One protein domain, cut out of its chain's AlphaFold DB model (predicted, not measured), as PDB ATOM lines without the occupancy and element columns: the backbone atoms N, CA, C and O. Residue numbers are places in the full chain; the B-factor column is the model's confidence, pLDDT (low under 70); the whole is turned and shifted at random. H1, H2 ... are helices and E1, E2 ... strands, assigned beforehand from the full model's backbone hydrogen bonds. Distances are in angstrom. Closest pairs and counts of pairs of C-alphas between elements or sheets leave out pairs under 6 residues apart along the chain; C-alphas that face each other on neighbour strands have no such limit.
ATOM      1  N   ARG A  29     192.433 198.823 236.868       95.19
ATOM      2  CA  ARG A  29     191.907 198.019 235.755       95.19
ATOM      3  C   ARG A  29     190.756 197.112 236.193       95.19
ATOM      4  O   ARG A  29     189.734 197.085 235.525       95.19
ATOM      5  N   ASP A  30     190.902 196.436 237.328       95.62
ATOM      6  CA  ASP A  30     189.876 195.513 237.820       95.62
ATOM      7  C   ASP A  30     188.585 196.253 238.178       95.62
ATOM      8  O   ASP A  30     187.514 195.845 237.745       95.62
ATOM      9  N   LYS A  31     188.676 197.396 238.877       95.69
ATOM     10  CA  LYS A  31     187.499 198.227 239.185       95.69
ATOM     11  C   LYS A  31     186.777 198.691 237.921       95.69
ATOM     12  O   LYS A  31     185.556 198.656 237.889       95.69
ATOM     13  N   LYS A  32     187.521 199.101 236.886       96.38
ATOM     14  CA  LYS A  32     186.936 199.496 235.595       96.38
ATOM     15  C   LYS A  32     186.185 198.338 234.947       96.38
ATOM     16  O   LYS A  32     185.030 198.518 234.594       96.38
ATOM     17  N   ASN A  33     186.799 197.156 234.894       95.88
ATOM     18  CA  ASN A  33     186.158 195.966 234.336       95.88
ATOM     19  C   ASN A  33     184.866 195.602 235.095       95.88
ATOM     20  O   ASN A  33     183.875 195.247 234.471       95.88
ATOM     21  N   TYR A  34     184.860 195.694 236.432       95.44
ATOM     22  CA  TYR A  34     183.650 195.427 237.222       95.44
ATOM     23  C   TYR A  34     182.554 196.471 236.985       95.44
ATOM     24  O   TYR A  34     181.391 196.105 236.858       95.44
ATOM     25  N   ILE A  35     182.912 197.754 236.895       95.88
ATOM     26  CA  ILE A  35     181.958 198.825 236.575       95.88
ATOM     27  C   ILE A  35     181.351 198.619 235.179       95.88
ATOM     28  O   ILE A  35     180.141 198.736 235.019       95.88
ATOM     29  N   GLU A  36     182.169 198.279 234.180       95.31
ATOM     30  CA  GLU A  36     181.699 197.968 232.822       95.31
ATOM     31  C   GLU A  36     180.755 196.754 232.821       95.31
ATOM     32  O   GLU A  36     179.675 196.823 232.237       95.31
ATOM     33  N   ALA A  37     181.090 195.692 233.563       94.06
ATOM     34  CA  ALA A  37     180.236 194.511 233.697       94.06
ATOM     35  C   ALA A  37     178.885 194.811 234.380       94.06
ATOM     36  O   ALA A  37     177.864 194.237 234.002       94.06
ATOM     37  N   ILE A  38     178.842 195.729 235.355       93.31
ATOM     38  CA  ILE A  38     177.575 196.195 235.946       93.31
ATOM     39  C   ILE A  38     176.688 196.817 234.860       93.31
ATOM     40  O   ILE A  38     175.514 196.470 234.763       93.31
ATOM     41  N   CYS A  39     177.241 197.686 234.010       92.38
ATOM     42  CA  CYS A  39     176.480 198.311 232.927       92.38
ATOM     43  C   CYS A  39     175.951 197.286 231.914       92.38
ATOM     44  O   CYS A  39     174.806 197.388 231.483       92.38
ATOM     45  N   GLU A  40     176.767 196.298 231.539       90.00
ATOM     46  CA  GLU A  40     176.368 195.247 230.592       90.00
ATOM     47  C   GLU A  40     175.249 194.357 231.146       90.00
ATOM     48  O   GLU A  40     174.366 193.938 230.403       90.00
ATOM     49  N   THR A  41     175.262 194.098 232.453       89.62
ATOM     50  CA  THR A  41     174.293 193.203 233.100       89.62
ATOM     51  C   THR A  41     172.995 193.891 233.501       89.62
ATOM     52  O   THR A  41     172.018 193.201 233.766       89.62
ATOM     53  N   MET A  42     172.934 195.225 233.546       86.00
ATOM     54  CA  MET A  42     171.725 195.958 233.951       86.00
ATOM     55  C   MET A  42     170.500 195.668 233.074       86.00
ATOM     56  O   MET A  42     169.385 195.641 233.581       86.00
ATOM     57  N   TYR A  43     170.712 195.412 231.781       82.56
ATOM     58  CA  TYR A  43     169.659 195.048 230.828       82.56
ATOM     59  C   TYR A  43     169.677 193.552 230.469       82.56
ATOM     60  O   TYR A  43     169.113 193.156 229.451       82.56
ATOM     61  N   ASP A  44     170.350 192.716 231.260       87.81
ATOM     62  CA  ASP A  44     170.302 191.263 231.092       87.81
ATOM     63  C   ASP A  44     168.996 190.722 231.693       87.81
ATOM     64  O   ASP A  44     168.662 191.063 232.823       87.81
ATOM     65  N   GLU A  45     168.278 189.859 230.966       85.00
ATOM     66  CA  GLU A  45     167.015 189.240 231.412       85.00
ATOM     67  C   GLU A  45     167.133 188.497 232.755       85.00
ATOM     68  O   GLU A  45     166.142 188.297 233.456       85.00
ATOM     69  N   SER A  46     168.340 188.058 233.118       86.19
ATOM     70  CA  SER A  46     168.623 187.390 234.391       86.19
ATOM     71  C   SER A  46     168.830 188.345 235.569       86.19
ATOM     72  O   SER A  46     168.938 187.886 236.709       86.19
ATOM     73  N   ASN A  47     168.905 189.652 235.315       85.06
ATOM     74  CA  ASN A  47     169.105 190.656 236.344       85.06
ATOM     75  C   ASN A  47     167.805 190.910 237.122       85.06
ATOM     76  O   ASN A  47     166.726 191.009 236.542       85.06
ATOM     77  N   GLU A  48     167.909 191.056 238.443       86.06
ATOM     78  CA  GLU A  48     166.761 191.308 239.318       86.06
ATOM     79  C   GLU A  48     166.019 192.614 239.005       86.06
ATOM     80  O   GLU A  48     164.827 192.705 239.284       86.06
ATOM     81  N   TRP A  49     166.691 193.593 238.393       85.75
ATOM     82  CA  TRP A  49     166.085 194.870 238.003       85.75
ATOM     83  C   TRP A  49     165.596 194.893 236.552       85.75
ATOM     84  O   TRP A  49     165.105 195.929 236.118       85.75
ATOM     85  N   TYR A  50     165.730 193.800 235.785       85.69
ATOM     86  CA  TYR A  50     165.479 193.801 234.337       85.69
ATOM     87  C   TYR A  50     164.074 194.275 233.953       85.69
ATOM     88  O   TYR A  50     163.924 195.041 233.007       85.69
ATOM     89  N   GLU A  51     163.041 193.837 234.673       86.62
ATOM     90  CA  GLU A  51     161.668 194.264 234.382       86.62
ATOM     91  C   GLU A  51     161.447 195.732 234.771       86.62
ATOM     92  O   GLU A  51     160.839 196.487 234.013       86.62
ATOM     93  N   ASP A  52     162.006 196.158 235.906       88.25
ATOM     94  CA  ASP A  52     161.805 197.502 236.448       88.25
ATOM     95  C   ASP A  52     162.615 198.572 235.692       88.25
ATOM     96  O   ASP A  52     162.185 199.722 235.592       88.25
ATOM     97  N   ILE A  53     163.784 198.223 235.137       88.50
ATOM     98  CA  ILE A  53     164.719 199.188 234.534       88.50
ATOM     99  C   ILE A  53     164.123 199.908 233.319       88.50
ATOM    100  O   ILE A  53     164.492 201.047 233.038       88.50
ATOM    101  N   TYR A  54     163.183 199.273 232.612       86.69
ATOM    102  CA  TYR A  54     162.502 199.875 231.464       86.69
ATOM    103  C   TYR A  54     161.487 200.951 231.863       86.69
ATOM    104  O   TYR A  54     161.209 201.841 231.058       86.69
ATOM    105  N   ASP A  55     160.973 200.893 233.093       90.75
ATOM    106  CA  ASP A  55     160.038 201.877 233.645       90.75
ATOM    107  C   ASP A  55     160.755 202.983 234.445       90.75
ATOM    108  O   ASP A  55     160.154 204.008 234.783       90.75
ATOM    109  N   MET A  56     162.047 202.804 234.735       93.88
ATOM    110  CA  MET A  56     162.867 203.777 235.452       93.88
ATOM    111  C   MET A  56     163.263 204.966 234.572       93.88
ATOM    112  O   MET A  56     163.591 204.835 233.389       93.88
ATOM    113  N   SER A  57     163.313 206.158 235.174       94.50
ATOM    114  CA  SER A  57     163.929 207.305 234.508       94.50
ATOM    115  C   SER A  57     165.455 207.138 234.443       94.50
ATOM    116  O   SER A  57     166.035 206.443 235.282       94.50
ATOM    117  N   PRO A  58     166.158 207.825 233.521       94.00
ATOM    118  CA  PRO A  58     167.622 207.809 233.498       94.00
ATOM    119  C   PRO A  58     168.268 208.187 234.839       94.00
ATOM    120  O   PRO A  58     169.333 207.675 235.163       94.00
ATOM    121  N   TYR A  59     167.613 209.035 235.640       93.06
ATOM    122  CA  TYR A  59     168.079 209.433 236.970       93.06
ATOM    123  C   TYR A  59     167.944 208.308 238.001       93.06
ATOM    124  O   TYR A  59     168.858 208.108 238.799       93.06
ATOM    125  N   ASP A  60     166.848 207.547 237.961       94.75
ATOM    126  CA  ASP A  60     166.647 206.402 238.857       94.75
ATOM    127  C   ASP A  60     167.649 205.284 238.533       94.75
ATOM    128  O   ASP A  60     168.260 204.707 239.434       94.75
ATOM    129  N   ILE A  61     167.898 205.039 237.238       94.44
ATOM    130  CA  ILE A  61     168.929 204.098 236.770       94.44
ATOM    131  C   ILE A  61     170.321 204.570 237.211       94.44
ATOM    132  O   ILE A  61     171.147 203.765 237.641       94.44
ATOM    133  N   ALA A  62     170.590 205.875 237.140       94.44
ATOM    134  CA  ALA A  62     171.850 206.451 237.592       94.44
ATOM    135  C   ALA A  62     172.044 206.271 239.114       94.44
ATOM    136  O   ALA A  62     173.125 205.874 239.557       94.44
ATOM    137  N   GLU A  63     171.000 206.481 239.921       94.56
ATOM    138  CA  GLU A  63     171.045 206.230 241.367       94.56
ATOM    139  C   GLU A  63     171.244 204.737 241.681       94.56
ATOM    140  O   GLU A  63     172.027 204.378 242.568       94.56
ATOM    141  N   LEU A  64     170.575 203.851 240.936       94.88
ATOM    142  CA  LEU A  64     170.779 202.406 241.035       94.88
ATOM    143  C   LEU A  64     172.232 202.036 240.714       94.88
ATOM    144  O   LEU A  64     172.849 201.286 241.464       94.88
ATOM    145  N   PHE A  65     172.805 202.604 239.652       95.31
ATOM    146  CA  PHE A  65     174.205 202.395 239.290       95.31
ATOM    147  C   PHE A  65     175.155 202.797 240.422       95.31
ATOM    148  O   PHE A  65     176.045 202.019 240.770       95.31
ATOM    149  N   GLU A  66     174.961 203.969 241.032       95.75
ATOM    150  CA  GLU A  66     175.775 204.412 242.172       95.75
ATOM    151  C   GLU A  66     175.727 203.396 243.324       95.75
ATOM    152  O   GLU A  66     176.776 203.000 243.848       95.75
ATOM    153  N   LYS A  67     174.522 202.941 243.693       95.25
ATOM    154  CA  LYS A  67     174.322 201.939 244.753       95.25
ATOM    155  C   LYS A  67     175.015 200.622 244.408       95.25
ATOM    156  O   LYS A  67     175.790 200.113 245.216       95.25
ATOM    157  N   THR A  68     174.824 200.119 243.193       94.81
ATOM    158  CA  THR A  68     175.406 198.850 242.741       94.81
ATOM    159  C   THR A  68     176.931 198.903 242.687       94.81
ATOM    160  O   THR A  68     177.594 197.961 243.123       94.81
ATOM    161  N   VAL A  69     177.523 200.010 242.222       95.94
ATOM    162  CA  VAL A  69     178.984 200.194 242.236       95.94
ATOM    163  C   VAL A  69     179.519 200.187 243.665       95.94
ATOM    164  O   VAL A  69     180.533 199.540 243.943       95.94
ATOM    165  N   LYS A  70     178.832 200.853 244.593       96.19
ATOM    166  CA  LYS A  70     179.221 200.847 246.002       96.19
ATOM    167  C   LYS A  70     179.158 199.451 246.609       96.19
ATOM    168  O   LYS A  70     180.119 199.040 247.260       96.19
ATOM    169  N   ASP A  71     178.077 198.725 246.361       95.06
ATOM    170  CA  ASP A  71     177.839 197.420 246.976       95.06
ATOM    171  C   ASP A  71     178.727 196.319 246.376       95.06
ATOM    172  O   ASP A  71     179.241 195.477 247.115       95.06
ATOM    173  N   GLN A  72     178.963 196.334 245.060       93.94
ATOM    174  CA  GLN A  72     179.725 195.281 244.373       93.94
ATOM    175  C   GLN A  72     181.221 195.588 244.229       93.94
ATOM    176  O   GLN A  72     182.046 194.678 244.302       93.94
ATOM    177  N   VAL A  73     181.596 196.855 244.024       94.75
ATOM    178  CA  VAL A  73     182.993 197.269 243.773       94.75
ATOM    179  C   VAL A  73     183.642 197.860 245.029       94.75
ATOM    180  O   VAL A  73     184.871 197.876 245.143       94.75
ATOM    181  N   GLY A  74     182.842 198.323 245.998       95.25
ATOM    182  CA  GLY A  74     183.331 198.856 247.271       95.25
ATOM    183  C   GLY A  74     183.920 200.265 247.173       95.25
ATOM    184  O   GLY A  74     184.787 200.616 247.973       95.25
ATOM    185  N   ILE A  75     183.499 201.057 246.182       94.81
ATOM    186  CA  ILE A  75     183.928 202.454 245.997       94.81
ATOM    187  C   ILE A  75     182.726 203.392 245.976       94.81
ATOM    188  O   ILE A  75     181.626 202.983 245.614       94.81
ATOM    189  N   THR A  76     182.938 204.661 246.310       95.69
ATOM    190  CA  THR A  76     181.886 205.675 246.178       95.69
ATOM    191  C   THR A  76     182.081 206.428 244.873       95.69
ATOM    192  O   THR A  76     183.155 206.981 244.625       95.69
ATOM    193  N   VAL A  77     181.034 206.497 244.058       95.12
ATOM    194  CA  VAL A  77     180.963 207.392 242.900       95.12
ATOM    195  C   VAL A  77     179.939 208.476 243.198       95.12
ATOM    196  O   VAL A  77     178.898 208.194 243.771       95.12
ATOM    197  N   THR A  78     180.249 209.728 242.876       93.88
ATOM    198  CA  THR A  78     179.375 210.870 243.189       93.88
ATOM    199  C   THR A  78     179.064 211.663 241.936       93.88
ATOM    200  O   THR A  78     179.980 212.022 241.192       93.88
ATOM    201  N   PHE A  79     177.787 211.964 241.711       92.75
ATOM    202  CA  PHE A  79     177.364 212.784 240.580       92.75
ATOM    203  C   PHE A  79     177.931 214.199 240.671       92.75
ATOM    204  O   PHE A  79     177.874 214.864 241.712       92.75
ATOM    205  N   LYS A  80     178.469 214.670 239.551       91.88
ATOM    206  CA  LYS A  80     178.881 216.055 239.358       91.88
ATOM    207  C   LYS A  80     177.829 216.768 238.532       91.88
ATOM    208  O   LYS A  80     177.507 216.340 237.428       91.88
ATOM    209  N   ALA A  81     177.318 217.865 239.081       85.50
ATOM    210  CA  ALA A  81     176.446 218.758 238.342       85.50
ATOM    211  C   ALA A  81     177.209 219.371 237.161       85.50
ATOM    212  O   ALA A  81     178.372 219.762 237.297       85.50
TER     213      ALA A  81
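What this domain is: This is residues 29 to 81 of the 91 residues of an uncharacterized protein of Peptoniphilus sp. oral taxon 836 str. F0141 (UniProt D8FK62). Two long helices, H1 and H3, make a V that is narrow where the first residues of H1 meet the last residues of H3, and its wide end is spanned by a looping stretch, residues 42 to 57, that holds the small helix H2. After H3 the backbone turns sharply, and the short strand E1 runs away from H1, with its first residue, Val 77, near Glu 66 of H3. The printed part has 53 residues, with three named helices and one named strand in the order H1, H2, H3, E1; the class is mostly helix, and E1 pairs with no named strand. The whole is compact, with a radius of gyration of the C-alphas of 11.3 A, and flat, its C-alphas spanning 29 by 28 by 14 A along the three main axes.

How they stand to each other: H1, residues 29 to 41, touches H3, residues 58 to 73, with 8 pairs of C-alphas within 8 A. The closest C-alphas of the two are those of Lys 31 and Val 73, 6.5 A apart. Their lines stand at a steep tilt of 45 degrees, and they run opposite ways. Their centres are 12.2 A apart. H2, residues 50 to 53, follows H1 in the chain, but the two are apart, with no C-alpha of the one within 8 A of the other. H2 is close to H3 but not clearly touching, with 1 pair of C-alphas within 8 A. The closest C-alphas of H2 and H3 are those of Ile 53 and Ile 61, at 6.8 A, while their centres are 13.8 A apart. H2 touches no helix. E1, residues 77 to 80, has 4 pairs of C-alphas within 8 A of H3. The closest C-alphas of H3 and E1 are those of Glu 66 and Val 77, at 6.0 A, and their centres are 10.6 A apart. E1 is apart from H1 and from H2. In H1 and H3 every pair of O of residue i and N of residue i+4 is within hydrogen-bond range. H2, with 4 residues, is too short for such a pair, and its 1 pair of O of residue i and N of residue i+3 is not within range.

Where its parts are: H1 runs from Arg 29 to Thr 41, 13 residues and 18.5 A from first to last C-alpha. It begins with C-alpha 29 at (191.907, 198.019, 235.755) and ends with C-alpha 41 at (174.293, 193.203, 233.100). H2 runs from Tyr 50 to Ile 53, four residues. H3 is the longest helix, with 16 residues from Pro 58 to Val 73, and measures 21.3 A from first to last C-alpha. Its C-alpha 73 is at (182.993, 197.269, 243.773). E1 runs from Val 77 to Lys 80, four residues and 9.6 A from first to last C-alpha, ending with C-alpha 80 at (178.881, 216.055, 239.358).

The domain as a whole: The two C-alphas farthest apart are those of Ser 46, between H1 and H2, and Ala 81, the last printed residue, at 32.6 A. The C-alphas of Arg 29 and Ala 81, the first and last printed residues, are 26.0 A apart. The printed part has no cut. The link from H1 to H2, with 8 residues between them, is short; the links from H2 to H3, with 4 residues, and from H3 to E1, with 3 residues, are tight. The mean pLDDT of the printed part is 92.2, and no printed residue is under 70. The mean for H2 is 87, against 95 for H3.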